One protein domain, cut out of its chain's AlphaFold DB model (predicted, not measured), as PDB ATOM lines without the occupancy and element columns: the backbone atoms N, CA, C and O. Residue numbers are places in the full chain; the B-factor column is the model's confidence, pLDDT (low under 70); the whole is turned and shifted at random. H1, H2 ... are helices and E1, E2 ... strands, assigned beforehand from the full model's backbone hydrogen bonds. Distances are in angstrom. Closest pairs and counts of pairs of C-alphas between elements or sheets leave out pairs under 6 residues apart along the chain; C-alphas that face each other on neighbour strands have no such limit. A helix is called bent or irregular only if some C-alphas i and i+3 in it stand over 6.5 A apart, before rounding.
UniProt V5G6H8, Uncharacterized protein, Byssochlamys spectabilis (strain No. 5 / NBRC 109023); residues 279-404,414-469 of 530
ATOM      1  N   GLU A 279     232.627 169.055 143.724       92.62
ATOM      2  CA  GLU A 279     232.142 168.106 144.744       92.62
ATOM      3  C   GLU A 279     232.987 168.100 146.037       92.62
ATOM      4  O   GLU A 279     233.359 167.051 146.574       92.62
ATOM      5  N   ILE A 280     233.316 169.289 146.544       91.75
ATOM      6  CA  ILE A 280     234.167 169.473 147.722       91.75
ATOM      7  C   ILE A 280     233.285 169.504 148.970       91.75
ATOM      8  O   ILE A 280     232.975 170.567 149.502       91.75
ATOM      9  N   GLU A 281     232.876 168.318 149.432       89.06
ATOM     10  CA  GLU A 281     231.916 168.128 150.536       89.06
ATOM     11  C   GLU A 281     232.232 168.979 151.782       89.06
ATOM     12  O   GLU A 281     231.330 169.589 152.351       89.06
ATOM     13  N   TYR A 282     233.503 169.068 152.187       86.62
ATOM     14  CA  TYR A 282     233.888 169.796 153.404       86.62
ATOM     15  C   TYR A 282     233.759 171.324 153.291       86.62
ATOM     16  O   TYR A 282     233.659 171.971 154.323       86.62
ATOM     17  N   ILE A 283     233.745 171.896 152.081       89.94
ATOM     18  CA  ILE A 283     233.436 173.323 151.855       89.94
ATOM     19  C   ILE A 283     231.938 173.487 151.613       89.94
ATOM     20  O   ILE A 283     231.313 174.421 152.114       89.94
ATOM     21  N   LEU A 284     231.351 172.553 150.860       90.75
ATOM     22  CA  LEU A 284     229.961 172.606 150.432       90.75
ATOM     23  C   LEU A 284     228.996 172.634 151.615       90.75
ATOM     24  O   LEU A 284     228.082 173.453 151.636       90.75
ATOM     25  N   TYR A 285     229.181 171.748 152.596       88.75
ATOM     26  CA  TYR A 285     228.239 171.640 153.707       88.75
ATOM     27  C   TYR A 285     228.246 172.862 154.635       88.75
ATOM     28  O   TYR A 285     227.158 173.380 154.891       88.75
ATOM     29  N   PRO A 286     229.405 173.385 155.086       86.88
ATOM     30  CA  PRO A 286     229.439 174.656 155.807       86.88
ATOM     31  C   PRO A 286     228.859 175.813 154.987       86.88
ATOM     32  O   PRO A 286     228.028 176.556 155.502       86.88
ATOM     33  N   SER A 287     229.199 175.906 153.693       90.19
ATOM     34  CA  SER A 287     228.675 176.959 152.807       90.19
ATOM     35  C   SER A 287     227.148 176.906 152.703       90.19
ATOM     36  O   SER A 287     226.478 177.925 152.839       90.19
ATOM     37  N   LEU A 288     226.570 175.716 152.507       91.31
ATOM     38  CA  LEU A 288     225.117 175.536 152.468       91.31
ATOM     39  C   LEU A 288     224.463 175.840 153.814       91.31
ATOM     40  O   LEU A 288     223.422 176.489 153.837       91.31
ATOM     41  N   GLY A 289     225.077 175.419 154.922       89.94
ATOM     42  CA  GLY A 289     224.616 175.766 156.262       89.94
ATOM     43  C   GLY A 289     224.537 177.279 156.448       89.94
ATOM     44  O   GLY A 289     223.492 177.796 156.838       89.94
ATOM     45  N   HIS A 290     225.596 177.996 156.077       90.94
ATOM     46  CA  HIS A 290     225.620 179.453 156.134       90.94
ATOM     47  C   HIS A 290     224.555 180.088 155.221       90.94
ATOM     48  O   HIS A 290     223.849 181.006 155.642       90.94
ATOM     49  N   VAL A 291     224.354 179.561 154.005       93.50
ATOM     50  CA  VAL A 291     223.283 180.005 153.092       93.50
ATOM     51  C   VAL A 291     221.894 179.770 153.691       93.50
ATOM     52  O   VAL A 291     221.045 180.649 153.582       93.50
ATOM     53  N   PHE A 292     221.633 178.641 154.356       93.38
ATOM     54  CA  PHE A 292     220.332 178.375 154.987       93.38
ATOM     55  C   PHE A 292     219.982 179.413 156.057       93.38
ATOM     56  O   PHE A 292     218.829 179.835 156.144       93.38
ATOM     57  N   TRP A 293     220.978 179.849 156.830       94.06
ATOM     58  CA  TRP A 293     220.813 180.864 157.868       94.06
ATOM     59  C   TRP A 293     220.709 182.287 157.313       94.06
ATOM     60  O   TRP A 293     219.969 183.100 157.862       94.06
ATOM     61  N   ASN A 294     221.394 182.586 156.208       95.25
ATOM     62  CA  ASN A 294     221.561 183.959 155.727       95.25
ATOM     63  C   ASN A 294     220.793 184.296 154.440       95.25
ATOM     64  O   ASN A 294     220.771 185.458 154.032       95.25
ATOM     65  N   ALA A 295     220.144 183.326 153.792       96.06
ATOM     66  CA  ALA A 295     219.360 183.588 152.591       96.06
ATOM     67  C   ALA A 295     218.113 184.437 152.895       96.06
ATOM     68  O   ALA A 295     217.316 184.144 153.794       96.06
ATOM     69  N   LYS A 296     217.922 185.480 152.086       96.38
ATOM     70  CA  LYS A 296     216.816 186.440 152.175       96.38
ATOM     71  C   LYS A 296     215.905 186.316 150.970       96.38
ATOM     72  O   LYS A 296     216.359 185.970 149.881       96.38
ATOM     73  N   LYS A 297     214.632 186.662 151.142       96.81
ATOM     74  CA  LYS A 297     213.706 186.829 150.018       96.81
ATOM     75  C   LYS A 297     213.702 188.278 149.565       96.81
ATOM     76  O   LYS A 297     213.502 189.174 150.382       96.81
ATOM     77  N   ASP A 298     213.895 188.503 148.274       95.88
ATOM     78  CA  ASP A 298     213.714 189.823 147.675       95.88
ATOM     79  C   ASP A 298     212.219 190.213 147.611       95.88
ATOM     80  O   ASP A 298     211.336 189.469 148.047       95.88
ATOM     81  N   ALA A 299     211.916 191.391 147.057       95.06
ATOM     82  CA  ALA A 299     210.541 191.873 146.896       95.06
ATOM     83  C   ALA A 299     209.665 190.974 145.996       95.06
ATOM     84  O   ALA A 299     208.439 191.037 146.072       95.06
ATOM     85  N   ASN A 300     210.279 190.135 145.157       95.88
ATOM     86  CA  ASN A 300     209.600 189.193 144.270       95.88
ATOM     87  C   ASN A 300     209.469 187.792 144.895       95.88
ATOM     88  O   ASN A 300     208.925 186.889 144.261       95.88
ATOM     89  N   GLY A 301     209.978 187.594 146.116       95.81
ATOM     90  CA  GLY A 301     210.037 186.297 146.783       95.81
ATOM     91  C   GLY A 301     211.179 185.395 146.303       95.81
ATOM     92  O   GLY A 301     211.221 184.230 146.696       95.81
ATOM     93  N   ALA A 302     212.097 185.894 145.472       96.94
ATOM     94  CA  ALA A 302     213.266 185.146 145.028       96.94
ATOM     95  C   ALA A 302     214.357 185.142 146.106       96.94
ATOM     96  O   ALA A 302     214.579 186.134 146.802       96.94
ATOM     97  N   LEU A 303     215.057 184.013 146.236       97.38
ATOM     98  CA  LEU A 303     216.146 183.872 147.198       97.38
ATOM     99  C   LEU A 303     217.387 184.646 146.747       97.38
ATOM    100  O   LEU A 303     217.851 184.519 145.613       97.38
ATOM    101  N   SER A 304     217.954 185.393 147.685       96.88
ATOM    102  CA  SER A 304     219.196 186.144 147.551       96.88
ATOM    103  C   SER A 304     220.141 185.816 148.705       96.88
ATOM    104  O   SER A 304     219.705 185.492 149.811       96.88
ATOM    105  N   TYR A 305     221.438 185.878 148.437       95.81
ATOM    106  CA  TYR A 305     222.501 185.602 149.393       95.81
ATOM    107  C   TYR A 305     223.703 186.495 149.073       95.81
ATOM    108  O   TYR A 305     224.048 186.651 147.903       95.81
ATOM    109  N   ALA A 306     224.292 187.123 150.096       92.50
ATOM    110  CA  ALA A 306     225.389 188.089 149.947       92.50
ATOM    111  C   ALA A 306     225.113 189.202 148.904       92.50
ATOM    112  O   ALA A 306     226.001 189.644 148.190       92.50
ATOM    113  N   GLY A 307     223.853 189.636 148.772       93.00
ATOM    114  CA  GLY A 307     223.449 190.656 147.793       93.00
ATOM    115  C   GLY A 307     223.256 190.151 146.356       93.00
ATOM    116  O   GLY A 307     222.822 190.921 145.501       93.00
ATOM    117  N   HIS A 308     223.500 188.868 146.088       94.81
ATOM    118  CA  HIS A 308     223.316 188.253 144.775       94.81
ATOM    119  C   HIS A 308     222.057 187.379 144.732       94.81
ATOM    120  O   HIS A 308     221.722 186.734 145.731       94.81
ATOM    121  N   PRO A 309     221.355 187.288 143.585       97.12
ATOM    122  CA  PRO A 309     220.349 186.254 143.385       97.12
ATOM    123  C   PRO A 309     220.995 184.876 143.540       97.12
ATOM    124  O   PRO A 309     221.946 184.536 142.838       97.12
ATOM    125  N   LEU A 310     220.467 184.049 144.442       96.88
ATOM    126  CA  LEU A 310     221.063 182.746 144.739       96.88
ATOM    127  C   LEU A 310     221.069 181.830 143.504       96.88
ATOM    128  O   LEU A 310     221.963 181.009 143.331       96.88
ATOM    129  N   ALA A 311     220.100 182.012 142.604       97.19
ATOM    130  CA  ALA A 311     220.033 181.307 141.329       97.19
ATOM    131  C   ALA A 311     221.273 181.527 140.439       97.19
ATOM    132  O   ALA A 311     221.647 180.606 139.708       97.19
ATOM    133  N   ASP A 312     221.905 182.701 140.516       95.94
ATOM    134  CA  ASP A 312     223.053 183.074 139.680       95.94
ATOM    135  C   ASP A 312     224.366 182.469 140.194       95.94
ATOM    136  O   ASP A 312     225.298 182.244 139.419       95.94
ATOM    137  N   LEU A 313     224.426 182.156 141.491       95.56
ATOM    138  CA  LEU A 313     225.563 181.488 142.130       95.56
ATOM    139  C   LEU A 313     225.586 179.980 141.841       95.56
ATOM    140  O   LEU A 313     226.635 179.335 141.916       95.56
ATOM    141  N   LEU A 314     224.427 179.404 141.514       96.25
ATOM    142  CA  LEU A 314     224.256 177.964 141.383       96.25
ATOM    143  C   LEU A 314     224.506 177.475 139.947       96.25
ATOM    144  O   LEU A 314     223.972 178.063 138.997       96.25
ATOM    145  N   PRO A 315     225.238 176.357 139.778       95.62
ATOM    146  CA  PRO A 315     225.404 175.730 138.473       95.62
ATOM    147  C   PRO A 315     224.061 175.213 137.934       95.62
ATOM    148  O   PRO A 315     223.181 174.813 138.708       95.62
ATOM    149  N   ASP A 316     223.889 175.211 136.608       92.31
ATOM    150  CA  ASP A 316     222.580 175.005 135.962       92.31
ATOM    151  C   ASP A 316     221.945 173.663 136.361       92.31
ATOM    152  O   ASP A 316     220.749 173.594 136.654       92.31
ATOM    153  N   GLY A 317     222.760 172.605 136.437       89.88
ATOM    154  CA  GLY A 317     222.313 171.253 136.789       89.88
ATOM    155  C   GLY A 317     221.839 171.092 138.238       89.88
ATOM    156  O   GLY A 317     221.061 170.185 138.527       89.88
ATOM    157  N   TYR A 318     222.264 171.977 139.142       91.94
ATOM    158  CA  TYR A 318     221.958 171.902 140.575       91.94
ATOM    159  C   TYR A 318     220.967 172.977 141.030       91.94
ATOM    160  O   TYR A 318     220.345 172.828 142.085       91.94
ATOM    161  N   ARG A 319     220.783 174.040 140.232       94.19
ATOM    162  CA  ARG A 319     220.032 175.248 140.596       94.19
ATOM    163  C   ARG A 319     218.677 174.951 141.232       94.19
ATOM    164  O   ARG A 319     218.426 175.383 142.349       94.19
ATOM    165  N   HIS A 320     217.803 174.215 140.547       94.62
ATOM    166  CA  HIS A 320     216.440 173.989 141.040       94.62
ATOM    167  C   HIS A 320     216.412 173.197 142.357       94.62
ATOM    168  O   HIS A 320     215.698 173.569 143.285       94.62
ATOM    169  N   GLY A 321     217.212 172.130 142.450       91.88
ATOM    170  CA  GLY A 321     217.264 171.280 143.638       91.88
ATOM    171  C   GLY A 321     217.800 172.021 144.861       91.88
ATOM    172  O   GLY A 321     217.207 171.931 145.931       91.88
ATOM    173  N   ILE A 322     218.875 172.796 144.690       92.56
ATOM    174  CA  ILE A 322     219.476 173.559 145.788       92.56
ATOM    175  C   ILE A 322     218.580 174.728 146.209       92.56
ATOM    176  O   ILE A 322     218.373 174.905 147.403       92.56
ATOM    177  N   LEU A 323     217.973 175.475 145.275       95.69
ATOM    178  CA  LEU A 323     217.027 176.545 145.631       95.69
ATOM    179  C   LEU A 323     215.849 176.015 146.453       95.69
ATOM    180  O   LEU A 323     215.495 176.611 147.465       95.69
ATOM    181  N   LEU A 324     215.275 174.877 146.051       94.38
ATOM    182  CA  LEU A 324     214.194 174.244 146.804       94.38
ATOM    183  C   LEU A 324     214.652 173.811 148.204       94.38
ATOM    184  O   LEU A 324     213.914 173.987 149.169       94.38
ATOM    185  N   GLN A 325     215.862 173.258 148.328       91.19
ATOM    186  CA  GLN A 325     216.418 172.877 149.628       91.19
ATOM    187  C   GLN A 325     216.651 174.086 150.529       91.19
ATOM    188  O   GLN A 325     216.284 174.030 151.697       91.19
ATOM    189  N   VAL A 326     217.206 175.175 149.993       93.88
ATOM    190  CA  VAL A 326     217.430 176.414 150.748       93.88
ATOM    191  C   VAL A 326     216.103 177.004 151.209       93.88
ATOM    192  O   VAL A 326     215.984 177.363 152.372       93.88
ATOM    193  N   GLU A 327     215.087 177.037 150.346       95.50
ATOM    194  CA  GLU A 327     213.744 177.514 150.690       95.50
ATOM    195  C   GLU A 327     213.125 176.701 151.842       95.50
ATOM    196  O   GLU A 327     212.653 177.272 152.826       95.50
ATOM    197  N   LEU A 328     213.174 175.366 151.754       92.88
ATOM    198  CA  LEU A 328     212.650 174.468 152.789       92.88
ATOM    199  C   LEU A 328     213.433 174.576 154.103       92.88
ATOM    200  O   LEU A 328     212.828 174.655 155.169       92.88
ATOM    201  N   ALA A 329     214.766 174.586 154.026       92.50
ATOM    202  CA  ALA A 329     215.646 174.710 155.184       92.50
ATOM    203  C   ALA A 329     215.400 176.035 155.907       92.50
ATOM    204  O   ALA A 329     215.154 176.053 157.110       92.50
ATOM    205  N   ARG A 330     215.384 177.135 155.148       94.00
ATOM    206  CA  ARG A 330     215.076 178.471 155.648       94.00
ATOM    207  C   ARG A 330     213.710 178.500 156.326       94.00
ATOM    208  O   ARG A 330     213.603 178.996 157.443       94.00
ATOM    209  N   GLY A 331     212.677 177.961 155.675       94.62
ATOM    210  CA  GLY A 331     211.329 177.897 156.240       94.62
ATOM    211  C   GLY A 331     211.296 177.162 157.581       94.62
ATOM    212  O   GLY A 331     210.784 177.689 158.565       94.62
ATOM    213  N   HIS A 332     211.942 175.998 157.642       93.50
ATOM    214  CA  HIS A 332     212.035 175.201 158.860       93.50
ATOM    215  C   HIS A 332     212.796 175.915 159.990       93.50
ATOM    216  O   HIS A 332     212.366 175.877 161.140       93.50
ATOM    217  N   LEU A 333     213.897 176.606 159.683       93.69
ATOM    218  CA  LEU A 333     214.651 177.378 160.678       93.69
ATOM    219  C   LEU A 333     213.816 178.519 161.271       93.69
ATOM    220  O   LEU A 333     213.838 178.734 162.483       93.69
ATOM    221  N   LEU A 334     213.035 179.217 160.442       95.00
ATOM    222  CA  LEU A 334     212.117 180.265 160.900       95.00
ATOM    223  C   LEU A 334     211.008 179.705 161.798       95.00
ATOM    224  O   LEU A 334     210.665 180.322 162.809       95.00
ATOM    225  N   GLU A 335     210.476 178.527 161.467       94.56
ATOM    226  CA  GLU A 335     209.506 177.819 162.308       94.56
ATOM    227  C   GLU A 335     210.110 177.434 163.664       94.56
ATOM    228  O   GLU A 335     209.489 177.698 164.690       94.56
ATOM    229  N   LEU A 336     211.332 176.890 163.694       94.06
ATOM    230  CA  LEU A 336     212.022 176.525 164.937       94.06
ATOM    231  C   LEU A 336     212.304 177.742 165.828       94.06
ATOM    232  O   LEU A 336     212.092 177.683 167.042       94.06
ATOM    233  N   LEU A 337     212.753 178.858 165.243       94.88
ATOM    234  CA  LEU A 337     212.953 180.117 165.971       94.88
ATOM    235  C   LEU A 337     211.633 180.631 166.555       94.88
ATOM    236  O   LEU A 337     211.575 181.029 167.723       94.88
ATOM    237  N   THR A 338     210.562 180.571 165.762       94.75
ATOM    238  CA  THR A 338     209.215 180.949 166.194       94.75
ATOM    239  C   THR A 338     208.731 180.049 167.329       94.75
ATOM    240  O   THR A 338     208.245 180.563 168.333       94.75
ATOM    241  N   GLU A 339     208.914 178.732 167.220       94.25
ATOM    242  CA  GLU A 339     208.533 177.750 168.242       94.25
ATOM    243  C   GLU A 339     209.290 177.959 169.558       94.25
ATOM    244  O   GLU A 339     208.689 177.883 170.632       94.25
ATOM    245  N   CYS A 340     210.590 178.267 169.504       93.81
ATOM    246  CA  CYS A 340     211.369 178.592 170.701       93.81
ATOM    247  C   CYS A 340     210.774 179.806 171.426       93.81
ATOM    248  O   CYS A 340     210.581 179.792 172.643       93.81
ATOM    249  N   CYS A 341     210.429 180.838 170.663       92.81
ATOM    250  CA  CYS A 341     209.879 182.078 171.186       92.81
ATOM    251  C   CYS A 341     208.448 181.921 171.720       92.81
ATOM    252  O   CYS A 341     208.147 182.417 172.805       92.81
ATOM    253  N   THR A 342     207.563 181.207 171.015       92.69
ATOM    254  CA  THR A 342     206.198 180.926 171.498       92.69
ATOM    255  C   THR A 342     206.226 180.025 172.726       92.69
ATOM    256  O   THR A 342     205.549 180.310 173.710       92.69
ATOM    257  N   SER A 343     207.096 179.012 172.746       91.88
ATOM    258  CA  SER A 343     207.308 178.168 173.925       91.88
ATOM    259  C   SER A 343     207.772 178.975 175.138       91.88
ATOM    260  O   SER A 343     207.311 178.718 176.252       91.88
ATOM    261  N   ALA A 344     208.641 179.970 174.934       90.38
ATOM    262  CA  ALA A 344     209.071 180.884 175.987       90.38
ATOM    263  C   ALA A 344     207.965 181.858 176.441       90.38
ATOM    264  O   ALA A 344     207.986 182.301 177.585       90.38
ATOM    265  N   LEU A 345     206.977 182.180 175.600       90.81
ATOM    266  CA  LEU A 345     205.823 183.003 175.989       90.81
ATOM    267  C   LEU A 345     204.748 182.204 176.746       90.81
ATOM    268  O   LEU A 345     204.147 182.717 177.698       90.81
ATOM    269  N   ASP A 346     204.505 180.960 176.333       89.94
ATOM    270  CA  ASP A 346     203.374 180.157 176.809       89.94
ATOM    271  C   ASP A 346     203.726 179.285 178.015       89.94
ATOM    272  O   ASP A 346     202.943 179.174 178.956       89.94
ATOM    273  N   ASN A 347     204.911 178.670 178.007       83.69
ATOM    274  CA  ASN A 347     205.266 177.587 178.929       83.69
ATOM    275  C   ASN A 347     206.446 177.934 179.842       83.69
ATOM    276  O   ASN A 347     207.100 177.045 180.400       83.69
ATOM    277  N   TRP A 348     206.742 179.223 180.001       81.62
ATOM    278  CA  TRP A 348     207.827 179.640 180.868       81.62
ATOM    279  C   TRP A 348     207.487 179.405 182.342       81.62
ATOM    280  O   TRP A 348     206.524 179.944 182.882       81.62
ATOM    281  N   SER A 349     208.324 178.616 183.009       76.94
ATOM    282  CA  SER A 349     208.308 178.453 184.459       76.94
ATOM    283  C   SER A 349     209.689 178.795 184.999       76.94
ATOM    284  O   SER A 349     210.703 178.253 184.550       76.94
ATOM    285  N   CYS A 350     209.727 179.720 185.959       81.31
ATOM    286  CA  CYS A 350     210.894 179.868 186.812       81.31
ATOM    287  C   CYS A 350     211.107 178.553 187.576       81.31
ATOM    288  O   CYS A 350     210.131 177.910 187.965       81.31
ATOM    289  N   ARG A 351     212.365 178.132 187.762       80.44
ATOM    290  CA  ARG A 351     212.661 176.951 188.592       80.44
ATOM    291  C   ARG A 351     212.327 177.195 190.059       80.44
ATOM    292  O   ARG A 351     211.957 176.249 190.748       80.44
ATOM    293  N   GLU A 352     212.401 178.448 190.482       79.88
ATOM    294  CA  GLU A 352     212.097 178.843 191.844       79.88
ATOM    295  C   GLU A 352     210.612 179.151 192.002       79.88
ATOM    296  O   GLU A 352     210.035 179.995 191.309       79.88
ATOM    297  N   LEU A 353     209.983 178.439 192.934       79.25
ATOM    298  CA  LEU A 353     208.541 178.499 193.170       79.25
ATOM    299  C   LEU A 353     208.094 179.854 193.739       79.25
ATOM    300  O   LEU A 353     206.930 180.215 193.581       79.25
ATOM    301  N   GLY A 354     208.994 180.588 194.403       83.31
ATOM    302  CA  GLY A 354     208.679 181.843 195.094       83.31
ATOM    303  C   GLY A 354     208.492 183.057 194.179       83.31
ATOM    304  O   GLY A 354     207.795 183.986 194.569       83.31
ATOM    305  N   HIS A 355     209.073 183.033 192.974       81.88
ATOM    306  CA  HIS A 355     209.117 184.181 192.052       81.88
ATOM    307  C   HIS A 355     208.619 183.841 190.641       81.88
ATOM    308  O   HIS A 355     208.978 184.487 189.651       81.88
ATOM    309  N   GLN A 356     207.833 182.769 190.514       85.31
ATOM    310  CA  GLN A 356     207.428 182.253 189.211       85.31
ATOM    311  C   GLN A 356     206.594 183.267 188.419       85.31
ATOM    312  O   GLN A 356     206.807 183.402 187.213       85.31
ATOM    313  N   GLU A 357     205.679 183.981 189.076       87.44
ATOM    314  CA  GLU A 357     204.790 184.944 188.423       87.44
ATOM    315  C   GLU A 357     205.537 186.220 188.013       87.44
ATOM    316  O   GLU A 357     205.409 186.650 186.868       87.44
ATOM    317  N   GLU A 358     206.387 186.783 188.878       86.94
ATOM    318  CA  GLU A 358     207.176 187.979 188.558       86.94
ATOM    319  C   GLU A 358     208.178 187.703 187.435       86.94
ATOM    320  O   GLU A 358     208.264 188.463 186.468       86.94
ATOM    321  N   CYS A 359     208.894 186.577 187.522       83.81
ATOM    322  CA  CYS A 359     209.822 186.135 186.485       83.81
ATOM    323  C   CYS A 359     209.094 185.908 185.150       83.81
ATOM    324  O   CYS A 359     209.584 186.329 184.098       83.81
ATOM    325  N   TYR A 360     207.905 185.291 185.181       88.12
ATOM    326  CA  TYR A 360     207.067 185.083 183.999       88.12
ATOM    327  C   TYR A 360     206.622 186.410 183.377       88.12
ATOM    328  O   TYR A 360     206.820 186.623 182.181       88.12
ATOM    329  N   MET A 361     206.072 187.326 184.178       89.38
ATOM    330  CA  MET A 361     205.562 188.612 183.699       89.38
ATOM    331  C   MET A 361     206.669 189.493 183.124       89.38
ATOM    332  O   MET A 361     206.469 190.103 182.072       89.38
ATOM    333  N   LEU A 362     207.849 189.517 183.749       87.12
ATOM    334  CA  LEU A 362     209.000 190.251 183.224       87.12
ATOM    335  C   LEU A 362     209.516 189.642 181.930       87.12
ATOM    336  O   LEU A 362     209.662 190.360 180.945       87.12
ATOM    337  N   THR A 363     209.724 188.324 181.895       87.56
ATOM    338  CA  THR A 363     210.144 187.621 180.674       87.56
ATOM    339  C   THR A 363     209.179 187.918 179.534       87.56
ATOM    340  O   THR A 363     209.595 188.337 178.458       87.56
ATOM    341  N   LYS A 364     207.875 187.779 179.787       91.38
ATOM    342  CA  LYS A 364     206.831 188.058 178.805       91.38
ATOM    343  C   LYS A 364     206.834 189.521 178.364       91.38
ATOM    344  O   LYS A 364     206.705 189.782 177.174       91.38
ATOM    345  N   GLY A 365     207.020 190.462 179.287       91.44
ATOM    346  CA  GLY A 365     207.143 191.888 178.984       91.44
ATOM    347  C   GLY A 365     208.325 192.194 178.061       91.44
ATOM    348  O   GLY A 365     208.138 192.862 177.042       91.44
ATOM    349  N   TYR A 366     209.511 191.657 178.362       89.94
ATOM    350  CA  TYR A 366     210.706 191.814 177.526       89.94
ATOM    351  C   TYR A 366     210.525 191.195 176.141       89.94
ATOM    352  O   TYR A 366     210.810 191.852 175.143       89.94
ATOM    353  N   LEU A 367     210.003 189.965 176.066       90.62
ATOM    354  CA  LEU A 367     209.777 189.283 174.791       90.62
ATOM    355  C   LEU A 367     208.732 190.003 173.939       90.62
ATOM    356  O   LEU A 367     208.980 190.249 172.768       90.62
ATOM    357  N   LEU A 368     207.590 190.401 174.508       91.81
ATOM    358  CA  LEU A 368     206.562 191.133 173.762       91.81
ATOM    359  C   LEU A 368     207.056 192.502 173.288       91.81
ATOM    360  O   LEU A 368     206.706 192.918 172.186       91.81
ATOM    361  N   THR A 369     207.866 193.190 174.096       90.75
ATOM    362  CA  THR A 369     208.470 194.470 173.702       90.75
ATOM    363  C   THR A 369     209.471 194.259 172.570       90.75
ATOM    364  O   THR A 369     209.349 194.899 171.533       90.75
ATOM    365  N   GLY A 370     210.379 193.291 172.707       88.12
ATOM    366  CA  GLY A 370     211.354 192.954 171.671       88.12
ATOM    367  C   GLY A 370     210.725 192.462 170.366       88.12
ATOM    368  O   GLY A 370     211.122 192.875 169.285       88.12
ATOM    369  N   PHE A 371     209.693 191.620 170.443       89.44
ATOM    370  CA  PHE A 371     208.977 191.123 169.264       89.44
ATOM    371  C   PHE A 371     208.115 192.188 168.592       89.44
ATOM    372  O   PHE A 371     207.858 192.098 167.393       89.44
ATOM    373  N   LYS A 372     207.676 193.213 169.328       88.62
ATOM    374  CA  LYS A 372     207.002 194.364 168.725       88.62
ATOM    375  C   LYS A 372     207.944 195.124 167.791       88.62
ATOM    376  O   LYS A 372     207.500 195.544 166.725       88.62
ATOM    377  N   ASP A 373     209.218 195.239 168.163       85.06
ATOM    378  CA  ASP A 373     210.238 195.911 167.351       85.06
ATOM    379  C   ASP A 373     210.573 195.133 166.067       85.06
ATOM    380  O   ASP A 373     210.972 195.738 165.075       85.06
ATOM    381  N   LEU A 374     210.334 193.812 166.040       80.94
ATOM    382  CA  LEU A 374     210.508 192.982 164.840       80.94
ATOM    383  C   LEU A 374     209.502 193.303 163.728       80.94
ATOM    384  O   LEU A 374     209.809 193.107 162.555       80.94
ATOM    385  N   GLY A 375     208.311 193.797 164.083       81.19
ATOM    386  CA  GLY A 375     207.204 193.984 163.147       81.19
ATOM    387  C   GLY A 375     206.649 192.652 162.617       81.19
ATOM    388  O   GLY A 375     207.381 191.753 162.224       81.19
ATOM    389  N   ASN A 376     205.320 192.511 162.589       85.81
ATOM    390  CA  ASN A 376     204.643 191.299 162.095       85.81
ATOM    391  C   ASN A 376     205.131 189.989 162.753       85.81
ATOM    392  O   ASN A 376     205.366 188.999 162.068       85.81
ATOM    393  N   TRP A 377     205.276 189.974 164.082       89.50
ATOM    394  CA  TRP A 377     205.561 188.748 164.830       89.50
ATOM    395  C   TRP A 377     204.293 187.884 165.018       89.50
ATOM    396  O   TRP A 377     203.258 188.431 165.419       89.50
ATOM    397  N   PRO A 378     204.357 186.548 164.831       92.94
ATOM    398  CA  PRO A 378     205.507 185.771 164.360       92.94
ATOM    399  C   PRO A 378     205.752 185.942 162.851       92.94
ATOM    400  O   PRO A 378     204.787 186.102 162.101       92.94
ATOM    401  N   PRO A 379     207.016 185.878 162.393       92.38
ATOM    402  CA  PRO A 379     207.328 186.010 160.979       92.38
ATOM    403  C   PRO A 379     206.713 184.842 160.206       92.38
ATOM    404  O   PRO A 379     206.968 183.681 160.516       92.38
ATOM    405  N   ASP A 380     205.931 185.140 159.171       93.81
ATOM    406  CA  ASP A 380     205.495 184.112 158.228       93.81
ATOM    407  C   ASP A 380     206.698 183.698 157.357       93.81
ATOM    408  O   ASP A 380     207.235 184.538 156.623       93.81
ATOM    409  N   PRO A 381     207.130 182.420 157.397       92.06
ATOM    410  CA  PRO A 381     208.297 181.954 156.651       92.06
ATOM    411  C   PRO A 381     208.213 182.206 155.140       92.06
ATOM    412  O   PRO A 381     209.239 182.344 154.459       92.06
ATOM    413  N   ASN A 382     206.994 182.292 154.601       92.31
ATOM    414  CA  ASN A 382     206.760 182.457 153.173       92.31
ATOM    415  C   ASN A 382     206.888 183.907 152.711       92.31
ATOM    416  O   ASN A 382     207.333 184.133 151.585       92.31
ATOM    417  N   THR A 383     206.525 184.866 153.563       93.62
ATOM    418  CA  THR A 383     206.417 186.287 153.203       93.62
ATOM    419  C   THR A 383     207.476 187.165 153.859       93.62
ATOM    420  O   THR A 383     207.729 188.264 153.373       93.62
ATOM    421  N   THR A 384     208.136 186.700 154.925       95.00
ATOM    422  CA  THR A 384     209.190 187.479 155.579       95.00
ATOM    423  C   THR A 384     210.416 187.647 154.679       95.00
ATOM    424  O   THR A 384     210.907 186.678 154.090       95.00
ATOM    425  N   HIS A 385     210.927 188.878 154.604       95.44
ATOM    426  CA  HIS A 385     212.174 189.223 153.913       95.44
ATOM    427  C   HIS A 385     213.416 188.977 154.777       95.44
ATOM    428  O   HIS A 385     214.518 188.870 154.239       95.44
ATOM    429  N   LEU A 386     213.234 188.854 156.096       94.19
ATOM    430  CA  LEU A 386     214.319 188.583 157.034       94.19
ATOM    431  C   LEU A 386     214.867 187.168 156.820       94.19
ATOM    432  O   LEU A 386     214.114 186.232 156.507       94.19
ATOM    433  N   CYS A 387     216.175 187.000 156.988       95.56
ATOM    434  CA  CYS A 387     216.775 185.670 157.073       95.56
ATOM    435  C   CYS A 387     216.693 185.114 158.512       95.56
ATOM    436  O   CYS A 387     216.503 185.875 159.467       95.56
ATOM    437  N   PRO A 388     216.815 183.784 158.695       95.88
ATOM    438  CA  PRO A 388     216.884 183.172 160.020       95.88
ATOM    439  C   PRO A 388     217.946 183.791 160.935       95.88
ATOM    440  O   PRO A 388     217.669 183.999 162.114       95.88
ATOM    441  N   GLU A 389     219.125 184.121 160.400       95.06
ATOM    442  CA  GLU A 389     220.217 184.708 161.182       95.06
ATOM    443  C   GLU A 389     219.870 186.103 161.705       95.06
ATOM    444  O   GLU A 389     220.148 186.402 162.860       95.06
ATOM    445  N   GLU A 390     219.180 186.939 160.925       94.38
ATOM    446  CA  GLU A 390     218.721 188.251 161.398       94.38
ATOM    447  C   GLU A 390     217.757 188.114 162.577       94.38
ATOM    448  O   GLU A 390     217.922 188.786 163.593       94.38
ATOM    449  N   ILE A 391     216.781 187.207 162.481       94.25
ATOM    450  CA  ILE A 391     215.824 186.964 163.568       94.25
ATOM    451  C   ILE A 391     216.538 186.384 164.793       94.25
ATOM    452  O   ILE A 391     216.290 186.826 165.915       94.25
ATOM    453  N   ARG A 392     217.451 185.428 164.591       94.62
ATOM    454  CA  ARG A 392     218.298 184.867 165.650       94.62
ATOM    455  C   ARG A 392     219.096 185.968 166.347       94.62
ATOM    456  O   ARG A 392     218.990 186.102 167.564       94.62
ATOM    457  N   SER A 393     219.828 186.775 165.591       93.81
ATOM    458  CA  SER A 393     220.619 187.901 166.086       93.81
ATOM    459  C   SER A 393     219.758 188.913 166.847       93.81
ATOM    460  O   SER A 393     220.147 189.363 167.923       93.81
ATOM    461  N   MET A 394     218.543 189.208 166.376       92.56
ATOM    462  CA  MET A 394     217.606 190.076 167.097       92.56
ATOM    463  C   MET A 394     217.158 189.464 168.435       92.56
ATOM    464  O   MET A 394     217.144 190.169 169.442       92.56
ATOM    465  N   ILE A 395     216.852 188.160 168.487       93.00
ATOM    466  CA  ILE A 395     216.488 187.460 169.736       93.00
ATOM    467  C   ILE A 395     217.669 187.440 170.721       93.00
ATOM    468  O   ILE A 395     217.505 187.711 171.915       93.00
ATOM    469  N   LEU A 396     218.874 187.148 170.229       93.06
ATOM    470  CA  LEU A 396     220.100 187.158 171.030       93.06
ATOM    471  C   LEU A 396     220.461 188.574 171.506       93.06
ATOM    472  O   LEU A 396     220.963 188.736 172.620       93.06
ATOM    473  N   GLY A 397     220.127 189.596 170.720       92.62
ATOM    474  CA  GLY A 397     220.312 191.011 171.031       92.62
ATOM    475  C   GLY A 397     219.278 191.610 171.988       92.62
ATOM    476  O   GLY A 397     219.460 192.742 172.436       92.62
ATOM    477  N   LEU A 398     218.215 190.877 172.354       90.69
ATOM    478  CA  LEU A 398     217.194 191.380 173.278       90.69
ATOM    479  C   LEU A 398     217.824 191.806 174.605       90.69
ATOM    480  O   LEU A 398     218.446 191.001 175.308       90.69
ATOM    481  N   ARG A 399     217.650 193.080 174.962       87.06
ATOM    482  CA  ARG A 399     218.079 193.597 176.262       87.06
ATOM    483  C   ARG A 399     217.156 193.036 177.338       87.06
ATOM    484  O   ARG A 399     215.938 193.145 177.239       87.06
ATOM    485  N   TYR A 400     217.757 192.425 178.347       84.50
ATOM    486  CA  TYR A 400     217.076 191.884 179.513       84.50
ATOM    487  C   TYR A 400     217.859 192.351 180.729       84.50
ATOM    488  O   TYR A 400     219.035 192.014 180.864       84.50
ATOM    489  N   GLU A 401     217.219 193.143 181.582       80.12
ATOM    490  CA  GLU A 401     217.747 193.402 182.915       80.12
ATOM    491  C   GLU A 401     217.160 192.336 183.843       80.12
ATOM    492  O   GLU A 401     215.929 192.272 183.985       80.12
ATOM    493  N   PRO A 402     218.001 191.462 184.428       74.31
ATOM    494  CA  PRO A 402     217.529 190.510 185.415       74.31
ATOM    495  C   PRO A 402     216.908 191.251 186.594       74.31
ATOM    496  O   PRO A 402     217.300 192.375 186.913       74.31
ATOM    497  N   LEU A 403     215.934 190.609 187.243       70.62
ATOM    498  CA  LEU A 403     215.381 191.112 188.497       70.62
ATOM    499  C   LEU A 403     216.538 191.453 189.446       70.62
ATOM    500  O   LEU A 403     217.377 190.581 189.686       70.62
ATOM    501  N   PRO A 404     216.614 192.692 189.963       67.75
ATOM    502  CA  PRO A 404     217.661 193.050 190.899       67.75
ATOM    503  C   PRO A 404     217.568 192.122 192.109       67.75
ATOM    504  O   PRO A 404     216.505 191.983 192.720       67.75
ATOM    505  N   SER A 414     219.551 184.945 187.064       79.62
ATOM    506  CA  SER A 414     220.337 185.266 185.864       79.62
ATOM    507  C   SER A 414     220.123 184.259 184.724       79.62
ATOM    508  O   SER A 414     220.079 184.644 183.558       79.62
ATOM    509  N   PHE A 415     219.872 182.988 185.060       81.31
ATOM    510  CA  PHE A 415     219.632 181.895 184.106       81.31
ATOM    511  C   PHE A 415     218.153 181.684 183.735       81.31
ATOM    512  O   PHE A 415     217.812 180.737 183.015       81.31
ATOM    513  N   CYS A 416     217.255 182.532 184.235       82.00
ATOM    514  CA  CYS A 416     215.830 182.469 183.937       82.00
ATOM    515  C   CYS A 416     215.428 183.413 182.786       82.00
ATOM    516  O   CYS A 416     216.213 184.187 182.244       82.00
ATOM    517  N   GLY A 417     214.167 183.303 182.386       83.75
ATOM    518  CA  GLY A 417     213.515 184.078 181.348       83.75
ATOM    519  C   GLY A 417     214.222 184.067 180.001       83.75
ATOM    520  O   GLY A 417     214.508 183.026 179.399       83.75
ATOM    521  N   VAL A 418     214.505 185.283 179.545       87.31
ATOM    522  CA  VAL A 418     215.121 185.585 178.254       87.31
ATOM    523  C   VAL A 418     216.474 184.886 178.100       87.31
ATOM    524  O   VAL A 418     216.788 184.441 177.001       87.31
ATOM    525  N   TYR A 419     217.249 184.704 179.175       89.19
ATOM    526  CA  TYR A 419     218.559 184.048 179.093       89.19
ATOM    527  C   TYR A 419     218.459 182.616 178.552       89.19
ATOM    528  O   TYR A 419     219.163 182.243 177.618       89.19
ATOM    529  N   ARG A 420     217.533 181.806 179.075       89.31
ATOM    530  CA  ARG A 420     217.359 180.426 178.596       89.31
ATOM    531  C   ARG A 420     216.823 180.378 177.171       89.31
ATOM    532  O   ARG A 420     217.215 179.475 176.440       89.31
ATOM    533  N   LEU A 421     215.959 181.322 176.776       91.44
ATOM    534  CA  LEU A 421     215.558 181.453 175.373       91.44
ATOM    535  C   LEU A 421     216.793 181.702 174.501       91.44
ATOM    536  O   LEU A 421     216.963 181.017 173.497       91.44
ATOM    537  N   LYS A 422     217.683 182.618 174.905       92.62
ATOM    538  CA  LYS A 422     218.945 182.860 174.192       92.62
ATOM    539  C   LYS A 422     219.801 181.597 174.108       92.62
ATOM    540  O   LYS A 422     220.318 181.312 173.036       92.62
ATOM    541  N   CYS A 423     219.887 180.793 175.172       91.25
ATOM    542  CA  CYS A 423     220.559 179.491 175.110       91.25
ATOM    543  C   CYS A 423     219.902 178.547 174.092       91.25
ATOM    544  O   CYS A 423     220.600 177.991 173.252       91.25
ATOM    545  N   GLN A 424     218.574 178.396 174.125       92.62
ATOM    546  CA  GLN A 424     217.843 177.533 173.186       92.62
ATOM    547  C   GLN A 424     218.046 177.973 171.734       92.62
ATOM    548  O   GLN A 424     218.320 177.144 170.872       92.62
ATOM    549  N   VAL A 425     217.963 179.277 171.471       93.81
ATOM    550  CA  VAL A 425     218.189 179.860 170.143       93.81
ATOM    551  C   VAL A 425     219.646 179.702 169.705       93.81
ATOM    552  O   VAL A 425     219.903 179.367 168.552       93.81
ATOM    553  N   SER A 426     220.606 179.868 170.617       91.56
ATOM    554  CA  SER A 426     222.025 179.638 170.332       91.56
ATOM    555  C   SER A 426     222.331 178.175 170.001       91.56
ATOM    556  O   SER A 426     223.250 177.905 169.233       91.56
ATOM    557  N   GLU A 427     221.584 177.222 170.562       91.00
ATOM    558  CA  GLU A 427     221.771 175.791 170.303       91.00
ATOM    559  C   GLU A 427     221.249 175.347 168.925       91.00
ATOM    560  O   GLU A 427     221.700 174.316 168.420       91.00
ATOM    561  N   LEU A 428     220.360 176.118 168.280       89.69
ATOM    562  CA  LEU A 428     219.783 175.759 166.976       89.69
ATOM    563  C   LEU A 428     220.835 175.629 165.859       89.69
ATOM    564  O   LEU A 428     220.667 174.794 164.967       89.69
ATOM    565  N   ASN A 429     221.955 176.359 165.936       75.00
ATOM    566  CA  ASN A 429     223.041 176.282 164.947       75.00
ATOM    567  C   ASN A 429     223.633 174.875 164.818       75.00
ATOM    568  O   ASN A 429     224.036 174.463 163.732       75.00
ATOM    569  N   ARG A 430     223.613 174.088 165.901       66.25
ATOM    570  CA  ARG A 430     224.194 172.739 165.913       66.25
ATOM    571  C   ARG A 430     223.388 171.717 165.113       66.25
ATOM    572  O   ARG A 430     223.944 170.695 164.725       66.25
ATOM    573  N   PHE A 431     222.098 171.965 164.879       62.41
ATOM    574  CA  PHE A 431     221.184 170.974 164.299       62.41
ATOM    575  C   PHE A 431     220.906 171.185 162.806       62.41
ATOM    576  O   PHE A 431     220.557 170.238 162.105       62.41
ATOM    577  N   ALA A 432     221.095 172.403 162.293       58.44
ATOM    578  CA  ALA A 432     220.715 172.757 160.924       58.44
ATOM    579  C   ALA A 432     221.582 172.086 159.837       58.44
ATOM    580  O   ALA A 432     221.113 171.851 158.724       58.44
ATOM    581  N   GLY A 433     222.843 171.763 160.149       57.09
ATOM    582  CA  GLY A 433     223.822 171.309 159.156       57.09
ATOM    583  C   GLY A 433     223.774 169.821 158.794       57.09
ATOM    584  O   GLY A 433     224.220 169.458 157.710       57.09
ATOM    585  N   THR A 434     223.257 168.936 159.654       57.06
ATOM    586  CA  THR A 434     223.427 167.479 159.451       57.06
ATOM    587  C   THR A 434     222.217 166.761 158.864       57.06
ATOM    588  O   THR A 434     222.395 165.781 158.142       57.06
ATOM    589  N   ASP A 435     220.999 167.238 159.126       63.22
ATOM    590  CA  ASP A 435     219.788 166.453 158.842       63.22
ATOM    591  C   ASP A 435     219.017 166.906 157.591       63.22
ATOM    592  O   ASP A 435     218.165 166.167 157.091       63.22
ATOM    593  N   ILE A 436     219.321 168.092 157.047       60.41
ATOM    594  CA  ILE A 436     218.513 168.728 155.988       60.41
ATOM    595  C   ILE A 436     219.012 168.401 154.565       60.41
ATOM    596  O   ILE A 436     218.279 168.541 153.585       60.41
ATOM    597  N   LEU A 437     220.238 167.899 154.411       58.72
ATOM    598  CA  LEU A 437     220.867 167.774 153.096       58.72
ATOM    599  C   LEU A 437     220.551 166.439 152.408       58.72
ATOM    600  O   LEU A 437     221.065 165.376 152.762       58.72
ATOM    601  N   ILE A 438     219.737 166.511 151.352       54.47
ATOM    602  CA  ILE A 438     219.553 165.436 150.370       54.47
ATOM    603  C   ILE A 438     220.423 165.772 149.154       54.47
ATOM    604  O   ILE A 438     219.918 166.190 148.114       54.47
ATOM    605  N   LEU A 439     221.745 165.631 149.271       59.03
ATOM    606  CA  LEU A 439     222.586 165.609 148.074       59.03
ATOM    607  C   LEU A 439     222.581 164.196 147.470       59.03
ATOM    608  O   LEU A 439     222.537 163.206 148.209       59.03
ATOM    609  N   PRO A 440     222.590 164.062 146.132       55.03
ATOM    610  CA  PRO A 440     222.724 162.761 145.490       55.03
ATOM    611  C   PRO A 440     224.057 162.111 145.900       55.03
ATOM    612  O   PRO A 440     225.125 162.682 145.711       55.03
ATOM    613  N   ASN A 441     223.978 160.897 146.455       51.28
ATOM    614  CA  ASN A 441     225.067 160.114 147.073       51.28
ATOM    615  C   ASN A 441     226.213 159.670 146.125       51.28
ATOM    616  O   ASN A 441     226.915 158.709 146.428       51.28
ATOM    617  N   ASN A 442     226.403 160.310 144.971       54.44
ATOM    618  CA  ASN A 442     227.223 159.790 143.872       54.44
ATOM    619  C   ASN A 442     228.545 160.561 143.651       54.44
ATOM    620  O   ASN A 442     228.979 160.707 142.510       54.44
ATOM    621  N   SER A 443     229.207 161.058 144.709       54.34
ATOM    622  CA  SER A 443     230.477 161.789 144.546       54.34
ATOM    623  C   SER A 443     231.659 160.828 144.309       54.34
ATOM    624  O   SER A 443     232.092 160.072 145.182       54.34
ATOM    625  N   ALA A 444     232.216 160.839 143.094       49.00
ATOM    626  CA  ALA A 444     233.431 160.085 142.753       49.00
ATOM    627  C   ALA A 444     234.697 160.705 143.390       49.00
ATOM    628  O   ALA A 444     235.744 160.056 143.507       49.00
ATOM    629  N   ILE A 445     234.597 161.964 143.830       48.91
ATOM    630  CA  ILE A 445     235.714 162.789 144.300       48.91
ATOM    631  C   ILE A 445     236.158 162.478 145.727       48.91
ATOM    632  O   ILE A 445     237.293 162.819 146.070       48.91
ATOM    633  N   ARG A 446     235.371 161.734 146.522       53.78
ATOM    634  CA  ARG A 446     235.833 161.252 147.838       53.78
ATOM    635  C   ARG A 446     237.263 160.706 147.751       53.78
ATOM    636  O   ARG A 446     238.108 161.091 148.544       53.78
ATOM    637  N   SER A 447     237.588 159.934 146.712       51.28
ATOM    638  CA  SER A 447     238.926 159.353 146.511       51.28
ATOM    639  C   SER A 447     240.087 160.349 146.326       51.28
ATOM    640  O   SER A 447     241.183 160.067 146.806       51.28
ATOM    641  N   ALA A 448     239.881 161.500 145.676       53.22
ATOM    642  CA  ALA A 448     240.971 162.411 145.301       53.22
ATOM    643  C   ALA A 448     241.413 163.339 146.446       53.22
ATOM    644  O   ALA A 448     242.585 163.702 146.529       53.22
ATOM    645  N   PHE A 449     240.492 163.693 147.347       54.56
ATOM    646  CA  PHE A 449     240.781 164.542 148.512       54.56
ATOM    647  C   PHE A 449     240.917 163.756 149.824       54.56
ATOM    648  O   PHE A 449     241.402 164.306 150.811       54.56
ATOM    649  N   LEU A 450     240.581 162.459 149.837       54.09
ATOM    650  CA  LEU A 450     240.802 161.569 150.984       54.09
ATOM    651  C   LEU A 450     242.243 161.594 151.540       54.09
ATOM    652  O   LEU A 450     242.373 161.629 152.762       54.09
ATOM    653  N   PRO A 451     243.325 161.650 150.728       54.09
ATOM    654  CA  PRO A 451     244.694 161.729 151.253       54.09
ATOM    655  C   PRO A 451     244.989 163.030 152.010       54.09
ATOM    656  O   PRO A 451     245.874 163.066 152.859       54.09
ATOM    657  N   TYR A 452     244.244 164.097 151.712       49.66
ATOM    658  CA  TYR A 452     244.390 165.410 152.341       49.66
ATOM    659  C   TYR A 452     243.413 165.614 153.502       49.66
ATOM    660  O   TYR A 452     243.581 166.550 154.277       49.66
ATOM    661  N   SER A 453     242.434 164.718 153.669       47.09
ATOM    662  CA  SER A 453     241.447 164.763 154.749       47.09
ATOM    663  C   SER A 453     242.078 164.832 156.150       47.09
ATOM    664  O   SER A 453     241.635 165.676 156.921       47.09
ATOM    665  N   PRO A 454     243.148 164.084 156.500       44.75
ATOM    666  CA  PRO A 454     243.781 164.226 157.813       44.75
ATOM    667  C   PRO A 454     244.435 165.598 158.028       44.75
ATOM    668  O   PRO A 454     244.309 166.157 159.112       44.75
ATOM    669  N   LEU A 455     245.077 166.170 157.000       45.09
ATOM    670  CA  LEU A 455     245.714 167.496 157.062       45.09
ATOM    671  C   LEU A 455     244.681 168.636 157.104       45.09
ATOM    672  O   LEU A 455     244.915 169.669 157.729       45.09
ATOM    673  N   LEU A 456     243.524 168.438 156.471       40.56
ATOM    674  CA  LEU A 456     242.397 169.372 156.490       40.56
ATOM    675  C   LEU A 456     241.586 169.274 157.797       40.56
ATOM    676  O   LEU A 456     241.126 170.283 158.309       40.56
ATOM    677  N   CYS A 457     241.499 168.092 158.415       37.91
ATOM    678  CA  CYS A 457     240.947 167.935 159.766       37.91
ATOM    679  C   CYS A 457     241.877 168.503 160.858       37.91
ATOM    680  O   CYS A 457     241.399 168.899 161.915       37.91
ATOM    681  N   HIS A 458     243.196 168.559 160.619       35.75
ATOM    682  CA  HIS A 458     244.173 169.151 161.550       35.75
ATOM    683  C   HIS A 458     244.314 170.672 161.421       35.75
ATOM    684  O   HIS A 458     244.960 171.282 162.268       35.75
ATOM    685  N   SER A 459     243.715 171.302 160.404       37.97
ATOM    686  CA  SER A 459     243.743 172.767 160.269       37.97
ATOM    687  C   SER A 459     242.708 173.482 161.146       37.97
ATOM    688  O   SER A 459     242.619 174.701 161.106       37.97
ATOM    689  N   GLY A 460     241.985 172.749 162.002       33.47
ATOM    690  CA  GLY A 460     241.201 173.345 163.084       33.47
ATOM    691  C   GLY A 460     239.866 173.951 162.663       33.47
ATOM    692  O   GLY A 460     239.254 174.589 163.508       33.47
ATOM    693  N   PHE A 461     239.416 173.705 161.427       44.19
ATOM    694  CA  PHE A 461     238.176 174.254 160.884       44.19
ATOM    695  C   PHE A 461     236.928 173.644 161.545       44.19
ATOM    696  O   PHE A 461     236.485 172.548 161.193       44.19
ATOM    697  N   TYR A 462     236.368 174.348 162.523       47.94
ATOM    698  CA  TYR A 462     235.085 174.066 163.155       47.94
ATOM    699  C   TYR A 462     234.024 175.043 162.645       47.94
ATOM    700  O   TYR A 462     234.327 176.112 162.133       47.94
ATOM    701  N   TRP A 463     232.752 174.697 162.845       44.16
ATOM    702  CA  TRP A 463     231.604 175.570 162.567       44.16
ATOM    703  C   TRP A 463     231.788 177.015 163.083       44.16
ATOM    704  O   TRP A 463     231.378 177.951 162.410       44.16
ATOM    705  N   ARG A 464     232.493 177.189 164.211       46.88
ATOM    706  CA  ARG A 464     232.843 178.494 164.801       46.88
ATOM    707  C   ARG A 464     233.669 179.410 163.887       46.88
ATOM    708  O   ARG A 464     233.513 180.617 163.954       46.88
ATOM    709  N   ASP A 465     234.501 178.858 163.001       48.00
ATOM    710  CA  ASP A 465     235.379 179.668 162.140       48.00
ATOM    711  C   ASP A 465     234.592 180.372 161.017       48.00
ATOM    712  O   ASP A 465     235.132 181.212 160.309       48.00
ATOM    713  N   PHE A 466     233.301 180.047 160.877       53.03
ATOM    714  CA  PHE A 466     232.337 180.741 160.024       53.03
ATOM    715  C   PHE A 466     231.370 181.639 160.821       53.03
ATOM    716  O   PHE A 466     230.550 182.323 160.213       53.03
ATOM    717  N   GLU A 467     231.412 181.608 162.159       50.44
ATOM    718  CA  GLU A 467     230.525 182.383 163.044       50.44
ATOM    719  C   GLU A 467     231.174 183.687 163.548       50.44
ATOM    720  O   GLU A 467     230.442 184.606 163.906       50.44
ATOM    721  N   ASP A 468     232.509 183.806 163.504       46.84
ATOM    722  CA  ASP A 468     233.272 184.896 164.138       46.84
ATOM    723  C   ASP A 468     233.993 185.825 163.134       46.84
ATOM    724  O   ASP A 468     235.187 186.095 163.259       46.84
ATOM    725  N   ILE A 469     233.277 186.364 162.142       44.94
ATOM    726  CA  ILE A 469     233.731 187.587 161.455       44.94
ATOM    727  C   ILE A 469     232.796 188.713 161.877       44.94
ATOM    728  O   ILE A 469     231.778 188.964 161.235       44.94
TER     729      ILE A 469
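This is residues 279 to 404 and 414 to 469 of the 530 residues of an uncharacterized protein of Byssochlamys spectabilis (strain No. 5 / NBRC 109023) (UniProt V5G6H8). One long helix, H3, makes a spine; the last part of H1 crosses it steeply, and H5 and then H6 run beside its later half. H4 folds back from the far end of H3, while E1 and the short H2 lie by its first end; after H7 a long stretch runs out to H8, beyond H1, and the chain comes back to H9 on H1. The printed part has 182 residues with nine named helices and one named strand, in the order H1, E1, H2, H3, H4, H5, H6, H7, H8, H9, and is mostly helix. It is only just loose, close to compact, with a radius of gyration of the C-alphas of 19.5 A and spans of 62 by 42 by 27 A.

H1, residues 281 to 294, is 19.6 A long and begins at C-alpha 281 at (231.916, 168.128, 150.536). E1 is residues 303 to 305, and H2 is residues 310 to 313. H3, residues 319 to 346, is the longest helix at 40.2 A, from C-alpha 319 at (220.032, 175.248, 140.596) to C-alpha 346 at (203.374, 180.157, 176.809). H4, residues 356 to 374, is 26.8 A long. H5, residues 388 to 396, is 12.1 A long, and H6, residues 418 to 427, is 14.3 A long. H7 is residues 429 to 432. H8, residues 446 to 457, is 14.6 A long and irregular: C-alphas 451 and 454 are 7.1 A apart. H9, residues 463 to 466, ends at C-alpha 466 at (232.337, 180.741, 160.024).

H3 is the hub, touching five other helices. H1 touches it with residues 288 to 293 alone, the same way at a steep tilt of 54 degrees; the closest C-alphas, of Phe 292 and Arg 330, are 5.3 A apart. H5 touches H3 at a shallow tilt of 22 degrees, the same way, closest at the C-alphas of Leu 334 and Pro 388, 5.7 A. H6 touches H3 at a shallow tilt of 25 degrees, opposite ways, closest at the C-alphas of Ala 344 and Leu 421, 6.5 A. H5 and H6 touch each other, closest at the C-alphas of Leu 396 and Lys 422, 5.5 A. H3 and H4 form a helical hairpin; they only just touch, with 3 pairs of C-alphas within 8 A, closest at Leu 345 and Lys 364, 5.9 A. H2 only just touches H3, also with 3 pairs, closest at the C-alphas of Ala 311 and Arg 319, 6.1 A. E1 pairs with no named strand, but residues 296 to 297 pair with residues 303 to 304 of E1, antiparallel. H1 and H5 touch only at their ends, closest at the C-alphas of Trp 293 and Pro 388, 5.0 A. H7 is close to H1 but not clearly touching, with the C-alphas of Gly 289 and Ala 432 at 6.8 A. H9 only just touches H1, with 3 pairs of C-alphas within 8 A, closest at Pro 286 and Trp 463, 7.2 A. H8 is near H1 and apart from H3. Every O i to N i+4 pair is within hydrogen-bond range in H3, H4, H5 and H6, against 9 of 10 in H1 and 4 of 8 in H8; H2, H7 and H9 are too short for such a pair.

The two C-alphas farthest apart, of Gly 354 and Ala 448, are 62.4 A from each other. Residues 405 to 413 are not printed, and C-alphas 404 and 414 are 9.6 A apart across the cut, which lies in the link from H5 to H6. The links from H4 to H5 and from H7 to H8 are long, 13 residues each. The mean pLDDT of the printed part is 81.8; residue 404 and residues 430 to 469 are under 70, with means of 49 in H8 and 48 in H9.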